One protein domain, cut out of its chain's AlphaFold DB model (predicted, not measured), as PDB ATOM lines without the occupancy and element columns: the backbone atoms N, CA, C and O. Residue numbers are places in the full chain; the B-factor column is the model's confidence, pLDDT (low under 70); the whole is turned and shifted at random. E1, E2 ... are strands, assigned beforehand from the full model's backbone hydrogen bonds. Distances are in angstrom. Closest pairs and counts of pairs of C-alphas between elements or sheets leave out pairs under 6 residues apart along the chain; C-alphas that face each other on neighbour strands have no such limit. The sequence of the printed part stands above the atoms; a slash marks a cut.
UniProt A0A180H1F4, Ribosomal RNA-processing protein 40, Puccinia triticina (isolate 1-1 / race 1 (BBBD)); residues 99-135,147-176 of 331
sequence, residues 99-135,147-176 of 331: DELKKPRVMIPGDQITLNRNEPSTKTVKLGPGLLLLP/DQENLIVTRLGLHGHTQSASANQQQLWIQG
ATOM      1  N   ASP A  99     -31.752  10.022 -15.082       45.62
ATOM      2  CA  ASP A  99     -30.945  10.815 -14.140       45.62
ATOM      3  C   ASP A  99     -30.228   9.955 -13.082       45.62
ATOM      4  O   ASP A  99     -29.183  10.358 -12.567       45.62
ATOM      5  N   GLU A 100     -30.714   8.744 -12.789       49.22
ATOM      6  CA  GLU A 100     -29.976   7.764 -11.983       49.22
ATOM      7  C   GLU A 100     -28.686   7.319 -12.692       49.22
ATOM      8  O   GLU A 100     -27.623   7.274 -12.073       49.22
ATOM      9  N   LEU A 101     -28.746   7.092 -14.012       52.69
ATOM     10  CA  LEU A 101     -27.598   6.667 -14.825       52.69
ATOM     11  C   LEU A 101     -26.479   7.728 -14.916       52.69
ATOM     12  O   LEU A 101     -25.321   7.387 -15.157       52.69
ATOM     13  N   LYS A 102     -26.806   9.008 -14.688       57.41
ATOM     14  CA  LYS A 102     -25.842  10.126 -14.643       57.41
ATOM     15  C   LYS A 102     -25.062  10.196 -13.325       57.41
ATOM     16  O   LYS A 102     -24.074  10.926 -13.242       57.41
ATOM     17  N   LYS A 103     -25.490   9.480 -12.280       65.31
ATOM     18  CA  LYS A 103     -24.787   9.449 -10.990       65.31
ATOM     19  C   LYS A 103     -23.648   8.420 -11.033       65.31
ATOM     20  O   LYS A 103     -23.800   7.362 -11.646       65.31
ATOM     21  N   PRO A 104     -22.512   8.679 -10.357       73.81
ATOM     22  CA  PRO A 104     -21.424   7.712 -10.234       73.81
ATOM     23  C   PRO A 104     -21.856   6.540  -9.335       73.81
ATOM     24  O   PRO A 104     -21.661   6.557  -8.120       73.81
ATOM     25  N   ARG A 105     -22.482   5.528  -9.938       87.38
ATOM     26  CA  ARG A 105     -22.984   4.311  -9.283       87.38
ATOM     27  C   ARG A 105     -21.931   3.201  -9.336       87.38
ATOM     28  O   ARG A 105     -21.259   3.031 -10.350       87.38
ATOM     29  N   VAL A 106     -21.772   2.438  -8.254       91.12
ATOM     30  CA  VAL A 106     -20.961   1.206  -8.274       91.12
ATOM     31  C   VAL A 106     -21.751   0.115  -8.993       91.12
ATOM     32  O   VAL A 106     -22.938  -0.055  -8.723       91.12
ATOM     33  N   MET A 107     -21.090  -0.604  -9.898       91.56
ATOM     34  CA  MET A 107     -21.666  -1.710 -10.661       91.56
ATOM     35  C   MET A 107     -20.846  -2.988 -10.481       91.56
ATOM     36  O   MET A 107     -19.619  -2.936 -10.317       91.56
ATOM     37  N   ILE A 108     -21.527  -4.129 -10.524       93.94
ATOM     38  CA  ILE A 108     -20.967  -5.475 -10.372       93.94
ATOM     39  C   ILE A 108     -21.031  -6.259 -11.695       93.94
ATOM     40  O   ILE A 108     -21.872  -5.966 -12.546       93.94
ATOM     41  N   PRO A 109     -20.160  -7.267 -11.907       94.31
ATOM     42  CA  PRO A 109     -20.283  -8.161 -13.055       94.31
ATOM     43  C   PRO A 109     -21.668  -8.822 -13.090       94.31
ATOM     44  O   PRO A 109     -22.097  -9.389 -12.089       94.31
ATOM     45  N   GLY A 110     -22.346  -8.752 -14.236       90.62
ATOM     46  CA  GLY A 110     -23.725  -9.220 -14.406       90.62
ATOM     47  C   GLY A 110     -24.783  -8.111 -14.420       90.62
ATOM     48  O   GLY A 110     -25.854  -8.339 -14.979       90.62
ATOM     49  N   ASP A 111     -24.489  -6.908 -13.903       91.62
ATOM     50  CA  ASP A 111     -25.393  -5.758 -14.036       91.62
ATOM     51  C   ASP A 111     -25.652  -5.442 -15.519       91.62
ATOM     52  O   ASP A 111     -24.733  -5.463 -16.343       91.62
ATOM     53  N   GLN A 112     -26.896  -5.098 -15.856       89.44
ATOM     54  CA  GLN A 112     -27.296  -4.731 -17.216       89.44
ATOM     55  C   GLN A 112     -27.539  -3.223 -17.348       89.44
ATOM     56  O   GLN A 112     -28.085  -2.588 -16.445       89.44
ATOM     57  N   ILE A 113     -27.163  -2.654 -18.495       86.00
ATOM     58  CA  ILE A 113     -27.463  -1.267 -18.873       86.00
ATOM     59  C   ILE A 113     -28.207  -1.293 -20.206       86.00
ATOM     60  O   ILE A 113     -27.613  -1.582 -21.244       86.00
ATOM     61  N   THR A 114     -29.496  -0.962 -20.186       83.19
ATOM     62  CA  THR A 114     -30.270  -0.724 -21.409       83.19
ATOM     63  C   THR A 114     -29.972   0.679 -21.925       83.19
ATOM     64  O   THR A 114     -30.229   1.667 -21.233       83.19
ATOM     65  N   LEU A 115     -29.449   0.777 -23.144       78.38
ATOM     66  CA  LEU A 115     -29.337   2.026 -23.885       78.38
ATOM     67  C   LEU A 115     -30.552   2.184 -24.798       78.38
ATOM     68  O   LEU A 115     -30.860   1.291 -25.581       78.38
ATOM     69  N   ASN A 116     -31.215   3.337 -24.722       70.38
ATOM     70  CA  ASN A 116     -32.206   3.754 -25.709       70.38
ATOM     71  C   ASN A 116     -31.495   4.603 -26.769       70.38
ATOM     72  O   ASN A 116     -30.977   5.671 -26.453       70.38
ATOM     73  N   ARG A 117     -31.464   4.154 -28.024       65.81
ATOM     74  CA  ARG A 117     -30.800   4.873 -29.126       65.81
ATOM     75  C   ARG A 117     -31.410   6.251 -29.411       65.81
ATOM     76  O   ARG A 117     -30.734   7.105 -29.980       65.81
ATOM     77  N   ASN A 118     -32.664   6.459 -29.009       58.09
ATOM     78  CA  ASN A 118     -33.424   7.674 -29.293       58.09
ATOM     79  C   ASN A 118     -33.340   8.738 -28.180       58.09
ATOM     80  O   ASN A 118     -33.649   9.898 -28.444       58.09
ATOM     81  N   GLU A 119     -32.889   8.387 -26.965       62.22
ATOM     82  CA  GLU A 119     -32.658   9.350 -25.878       62.22
ATOM     83  C   GLU A 119     -31.373   9.050 -25.077       62.22
ATOM     84  O   GLU A 119     -31.248   7.962 -24.509       62.22
ATOM     85  N   PRO A 120     -30.439  10.017 -24.943       55.59
ATOM     86  CA  PRO A 120     -30.424  11.340 -25.583       55.59
ATOM     87  C   PRO A 120     -30.221  11.249 -27.107       55.59
ATOM     88  O   PRO A 120     -29.888  10.195 -27.639       55.59
ATOM     89  N   SER A 121     -30.316  12.381 -27.808       55.97
ATOM     90  CA  SER A 121     -30.125  12.517 -29.265       55.97
ATOM     91  C   SER A 121     -28.677  12.304 -29.770       55.97
ATOM     92  O   SER A 121     -28.251  12.872 -30.780       55.97
ATOM     93  N   THR A 122     -27.884  11.475 -29.083       59.34
ATOM     94  CA  THR A 122     -26.497  11.164 -29.442       59.34
ATOM     95  C   THR A 122     -26.425  10.138 -30.571       59.34
ATOM     96  O   THR A 122     -26.782   8.979 -30.395       59.34
ATOM     97  N   LYS A 123     -25.875  10.543 -31.721       64.69
ATOM     98  CA  LYS A 123     -25.760   9.718 -32.936       64.69
ATOM     99  C   LYS A 123     -24.805   8.527 -32.806       64.69
ATOM    100  O   LYS A 123     -24.855   7.630 -33.641       64.69
ATOM    101  N   THR A 124     -23.900   8.537 -31.823       77.06
ATOM    102  CA  THR A 124     -22.947   7.440 -31.584       77.06
ATOM    103  C   THR A 124     -22.679   7.235 -30.095       77.06
ATOM    104  O   THR A 124     -22.550   8.196 -29.330       77.06
ATOM    105  N   VAL A 125     -22.533   5.970 -29.700       82.12
ATOM    106  CA  VAL A 125     -22.125   5.561 -28.353       82.12
ATOM    107  C   VAL A 125     -20.769   4.863 -28.438       82.12
ATOM    108  O   VAL A 125     -20.575   3.973 -29.262       82.12
ATOM    109  N   LYS A 126     -19.813   5.262 -27.594       87.06
ATOM    110  CA  LYS A 126     -18.504   4.605 -27.473       87.06
ATOM    111  C   LYS A 126     -18.423   3.823 -26.167       87.06
ATOM    112  O   LYS A 126     -18.432   4.403 -25.080       87.06
ATOM    113  N   LEU A 127     -18.328   2.502 -26.287       88.31
ATOM    114  CA  LEU A 127     -18.131   1.597 -25.159       88.31
ATOM    115  C   LEU A 127     -16.648   1.562 -24.776       88.31
ATOM    116  O   LEU A 127     -15.781   1.283 -25.603       88.31
ATOM    117  N   GLY A 128     -16.362   1.881 -23.519       87.56
ATOM    118  CA  GLY A 128     -15.047   1.783 -22.905       87.56
ATOM    119  C   GLY A 128     -14.868   0.497 -22.085       87.56
ATOM    120  O   GLY A 128     -15.716  -0.397 -22.103       87.56
ATOM    121  N   PRO A 129     -13.757   0.384 -21.336       87.94
ATOM    122  CA  PRO A 129     -13.415  -0.836 -20.610       87.94
ATOM    123  C   PRO A 129     -14.489  -1.281 -19.610       87.94
ATOM    124  O   PRO A 129     -15.037  -0.467 -18.870       87.94
ATOM    125  N   GLY A 130     -14.718  -2.594 -19.534       87.62
ATOM    126  CA  GLY A 130     -15.606  -3.221 -18.549       87.62
ATOM    127  C   GLY A 130     -17.073  -3.346 -18.971       87.62
ATOM    128  O   GLY A 130     -17.829  -4.003 -18.258       87.62
ATOM    129  N   LEU A 131     -17.457  -2.812 -20.131       90.31
ATOM    130  CA  LEU A 131     -18.763  -3.029 -20.757       90.31
ATOM    131  C   LEU A 131     -18.636  -3.996 -21.940       90.31
ATOM    132  O   LEU A 131     -17.621  -3.990 -22.639       90.31
ATOM    133  N   LEU A 132     -19.670  -4.801 -22.167       90.44
ATOM    134  CA  LEU A 132     -19.821  -5.670 -23.333       90.44
ATOM    135  C   LEU A 132     -21.241  -5.507 -23.885       90.44
ATOM    136  O   LEU A 132     -22.198  -5.518 -23.115       90.44
ATOM    137  N   LEU A 133     -21.384  -5.357 -25.202       89.25
ATOM    138  CA  LEU A 133     -22.688  -5.386 -25.867       89.25
ATOM    139  C   LEU A 133     -23.164  -6.840 -25.971       89.25
ATOM    140  O   LEU A 133     -22.428  -7.686 -26.484       89.25
ATOM    141  N   LEU A 134     -24.377  -7.131 -25.499       84.31
ATOM    142  CA  LEU A 134     -25.016  -8.421 -25.742       84.31
ATOM    143  C   LEU A 134     -25.623  -8.424 -27.156       84.31
ATOM    144  O   LEU A 134     -26.337  -7.478 -27.500       84.31
ATOM    145  N   PRO A 135     -25.384  -9.459 -27.982       76.94
ATOM    146  CA  PRO A 135     -26.114  -9.613 -29.234       76.94
ATOM    147  C   PRO A 135     -27.605  -9.874 -28.945       76.94
ATOM    148  O   PRO A 135     -27.923 -10.520 -27.940       76.94
ATOM    149  N   ASP A 147     -34.577  -0.203 -31.268       59.47
ATOM    150  CA  ASP A 147     -33.667   0.866 -30.857       59.47
ATOM    151  C   ASP A 147     -33.056   0.663 -29.453       59.47
ATOM    152  O   ASP A 147     -32.422   1.580 -28.925       59.47
ATOM    153  N   GLN A 148     -33.251  -0.500 -28.815       68.62
ATOM    154  CA  GLN A 148     -32.652  -0.806 -27.509       68.62
ATOM    155  C   GLN A 148     -31.449  -1.752 -27.606       68.62
ATOM    156  O   GLN A 148     -31.572  -2.914 -27.991       68.62
ATOM    157  N   GLU A 149     -30.288  -1.262 -27.170       78.31
ATOM    158  CA  GLU A 149     -29.061  -2.046 -27.013       78.31
ATOM    159  C   GLU A 149     -28.866  -2.412 -25.535       78.31
ATOM    160  O   GLU A 149     -28.823  -1.536 -24.670       78.31
ATOM    161  N   ASN A 150     -28.720  -3.705 -25.229       84.75
ATOM    162  CA  ASN A 150     -28.454  -4.172 -23.867       84.75
ATOM    163  C   ASN A 150     -26.956  -4.427 -23.670       84.75
ATOM    164  O   ASN A 150     -26.366  -5.313 -24.290       84.75
ATOM    165  N   LEU A 151     -26.343  -3.665 -22.770       88.44
ATOM    166  CA  LEU A 151     -24.979  -3.896 -22.308       88.44
ATOM    167  C   LEU A 151     -24.984  -4.757 -21.048       88.44
ATOM    168  O   LEU A 151     -25.865  -4.616 -20.200       88.44
ATOM    169  N   ILE A 152     -23.936  -5.558 -20.872       91.38
ATOM    170  CA  ILE A 152     -23.615  -6.232 -19.615       91.38
ATOM    171  C   ILE A 152     -22.297  -5.702 -19.041       91.38
ATOM    172  O   ILE A 152     -21.306  -5.488 -19.750       91.38
ATOM    173  N   VAL A 153     -22.280  -5.488 -17.729       92.31
ATOM    174  CA  VAL A 153     -21.084  -5.155 -16.960       92.31
ATOM    175  C   VAL A 153     -20.257  -6.421 -16.761       92.31
ATOM    176  O   VAL A 153     -20.743  -7.442 -16.284       92.31
ATOM    177  N   THR A 154     -18.973  -6.352 -17.108       91.81
ATOM    178  CA  THR A 154     -18.028  -7.485 -17.035       91.81
ATOM    179  C   THR A 154     -17.003  -7.347 -15.906       91.81
ATOM    180  O   THR A 154     -16.160  -8.224 -15.723       91.81
ATOM    181  N   ARG A 155     -17.015  -6.228 -15.166       90.94
ATOM    182  CA  ARG A 155     -16.019  -5.891 -14.135       90.94
ATOM    183  C   ARG A 155     -16.659  -5.102 -12.998       90.94
ATOM    184  O   ARG A 155     -17.495  -4.248 -13.252       90.94
ATOM    185  N   LEU A 156     -16.193  -5.324 -11.771       92.31
ATOM    186  CA  LEU A 156     -16.489  -4.446 -10.636       92.31
ATOM    187  C   LEU A 156     -15.874  -3.055 -10.873       92.31
ATOM    188  O   LEU A 156     -14.683  -2.949 -11.188       92.31
ATOM    189  N   GLY A 157     -16.644  -1.992 -10.653       92.06
ATOM    190  CA  GLY A 157     -16.109  -0.632 -10.649       92.06
ATOM    191  C   GLY A 157     -17.172   0.456 -10.574       92.06
ATOM    192  O   GLY A 157     -18.356   0.186 -10.395       92.06
ATOM    193  N   LEU A 158     -16.728   1.703 -10.707       91.06
ATOM    194  CA  LEU A 158     -17.614   2.864 -10.760       91.06
ATOM    195  C   LEU A 158     -18.077   3.105 -12.203       91.06
ATOM    196  O   LEU A 158     -17.238   3.171 -13.105       91.06
ATOM    197  N   HIS A 159     -19.381   3.269 -12.418       88.00
ATOM    198  CA  HIS A 159     -19.935   3.715 -13.693       88.00
ATOM    199  C   HIS A 159     -19.404   5.113 -14.026       88.00
ATOM    200  O   HIS A 159     -19.629   6.076 -13.289       88.00
ATOM    201  N   GLY A 160     -18.660   5.205 -15.126       86.38
ATOM    202  CA  GLY A 160     -18.184   6.444 -15.715       86.38
ATOM    203  C   GLY A 160     -18.934   6.719 -17.011       86.38
ATOM    204  O   GLY A 160     -19.042   5.852 -17.876       86.38
ATOM    205  N   HIS A 161     -19.445   7.936 -17.140       84.31
ATOM    206  CA  HIS A 161     -20.259   8.377 -18.265       84.31
ATOM    207  C   HIS A 161     -19.864   9.805 -18.637       84.31
ATOM    208  O   HIS A 161     -19.567  10.625 -17.767       84.31
ATOM    209  N   THR A 162     -19.818  10.100 -19.934       85.44
ATOM    210  CA  THR A 162     -19.755  11.479 -20.425       85.44
ATOM    211  C   THR A 162     -20.558  11.632 -21.710       85.44
ATOM    212  O   THR A 162     -20.585  10.739 -22.563       85.44
ATOM    213  N   GLN A 163     -21.208  12.784 -21.849       80.06
ATOM    214  CA  GLN A 163     -21.950  13.199 -23.034       80.06
ATOM    215  C   GLN A 163     -21.279  14.441 -23.614       80.06
ATOM    216  O   GLN A 163     -21.180  15.475 -22.956       80.06
ATOM    217  N   SER A 164     -20.841  14.354 -24.869       77.31
ATOM    218  CA  SER A 164     -20.397  15.516 -25.632       77.31
ATOM    219  C   SER A 164     -21.548  16.003 -26.505       77.31
ATOM    220  O   SER A 164     -21.800  15.450 -27.578       77.31
ATOM    221  N   ALA A 165     -22.251  17.040 -26.037       68.44
ATOM    222  CA  ALA A 165     -23.359  17.656 -26.769       68.44
ATOM    223  C   ALA A 165     -22.909  18.237 -28.124       68.44
ATOM    224  O   ALA A 165     -23.624  18.123 -29.114       68.44
ATOM    225  N   SER A 166     -21.690  18.782 -28.205       68.00
ATOM    226  CA  SER A 166     -21.122  19.311 -29.454       68.00
ATOM    227  C   SER A 166     -20.760  18.224 -30.472       68.00
ATOM    228  O   SER A 166     -20.816  18.480 -31.672       68.00
ATOM    229  N   ALA A 167     -20.427  17.009 -30.023       67.94
ATOM    230  CA  ALA A 167     -20.131  15.874 -30.902       67.94
ATOM    231  C   ALA A 167     -21.328  14.928 -31.124       67.94
ATOM    232  O   ALA A 167     -21.215  13.986 -31.906       67.94
ATOM    233  N   ASN A 168     -22.454  15.134 -30.424       75.69
ATOM    234  CA  ASN A 168     -23.559  14.172 -30.309       75.69
ATOM    235  C   ASN A 168     -23.065  12.742 -30.004       75.69
ATOM    236  O   ASN A 168     -23.528  11.765 -30.598       75.69
ATOM    237  N   GLN A 169     -22.101  12.628 -29.086       80.75
ATOM    238  CA  GLN A 169     -21.441  11.370 -28.735       80.75
ATOM    239  C   GLN A 169     -21.568  11.098 -27.233       80.75
ATOM    240  O   GLN A 169     -21.161  11.927 -26.415       80.75
ATOM    241  N   GLN A 170     -22.057   9.911 -26.876       83.31
ATOM    242  CA  GLN A 170     -21.999   9.388 -25.510       83.31
ATOM    243  C   GLN A 170     -20.808   8.430 -25.366       83.31
ATOM    244  O   GLN A 170     -20.461   7.713 -26.304       83.31
ATOM    245  N   GLN A 171     -20.175   8.395 -24.196       87.38
ATOM    246  CA  GLN A 171     -19.156   7.402 -23.860       87.38
ATOM    247  C   GLN A 171     -19.426   6.848 -22.458       87.38
ATOM    248  O   GLN A 171     -19.680   7.622 -21.536       87.38
ATOM    249  N   LEU A 172     -19.361   5.522 -22.305       88.31
ATOM    250  CA  LEU A 172     -19.585   4.812 -21.039       88.31
ATOM    251  C   LEU A 172     -18.405   3.880 -20.747       88.31
ATOM    252  O   LEU A 172     -17.838   3.301 -21.671       88.31
ATOM    253  N   TRP A 173     -18.019   3.722 -19.484       90.50
ATOM    254  CA  TRP A 173     -16.964   2.800 -19.050       90.50
ATOM    255  C   TRP A 173     -17.145   2.406 -17.584       90.50
ATOM    256  O   TRP A 173     -17.795   3.110 -16.816       90.50
ATOM    257  N   ILE A 174     -16.516   1.307 -17.168       91.38
ATOM    258  CA  ILE A 174     -16.450   0.903 -15.763       91.38
ATOM    259  C   ILE A 174     -15.040   1.158 -15.230       91.38
ATOM    260  O   ILE A 174     -14.069   0.488 -15.591       91.38
ATOM    261  N   GLN A 175     -14.922   2.141 -14.339       89.00
ATOM    262  CA  GLN A 175     -13.678   2.496 -13.665       89.00
ATOM    263  C   GLN A 175     -13.422   1.537 -12.490       89.00
ATOM    264  O   GLN A 175     -13.696   1.843 -11.329       89.00
ATOM    265  N   GLY A 176     -12.907   0.347 -12.805       86.88
ATOM    266  CA  GLY A 176     -12.404  -0.619 -11.823       86.88
ATOM    267  C   GLY A 176     -10.933  -0.385 -11.447       86.88
ATOM    268  O   GLY A 176     -10.158   0.183 -12.222       86.88
TER     269      GLY A 176
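What this domain is: This is residues 99 to 135 and 147 to 176 of the 331 residues of the protein "Ribosomal RNA-processing protein 40" of Puccinia triticina (isolate 1-1 / race 1 (BBBD)) (UniProt A0A180H1F4). Two small sheets meet as an open corner, E1, E4 and E3 in one wall and E2, E6 and E5 in the other, with unnamed residues 104 to 111 running from the edge of E5 to E1. The whole is compact, radius of gyration of the C-alphas 11.3 A, spanning 30 by 25 by 20 A. Of 67 printed residues, 33, under half, are in six strands, E1 to E6 along the chain: all strand, one sheet antiparallel, one mixed.

How they stand to each other: E1, residues 112 to 116, is antiparallel to E4, 148 to 153; N 113 and O 151 are 2.9 A apart. E4 is antiparallel to E3, 131 to 133; N 152 and O 132, 2.8 A. E2, 124 to 127, is parallel to E6, 169 to 175; N 126 and O 170, 2.8 A. E5, 157 to 164, and E6 form a hairpin; N 160 and O 173, 2.8 A.

Where its parts are: E1 begins at C-alpha 112 (-27.296, -4.731, -17.216). E5 is 22.4 A long.

The domain as a whole: Residues 136 to 146 are cut out, a C-alpha gap of 13.0 A. Seventeen residues are under pLDDT 70, among them 117 to 123.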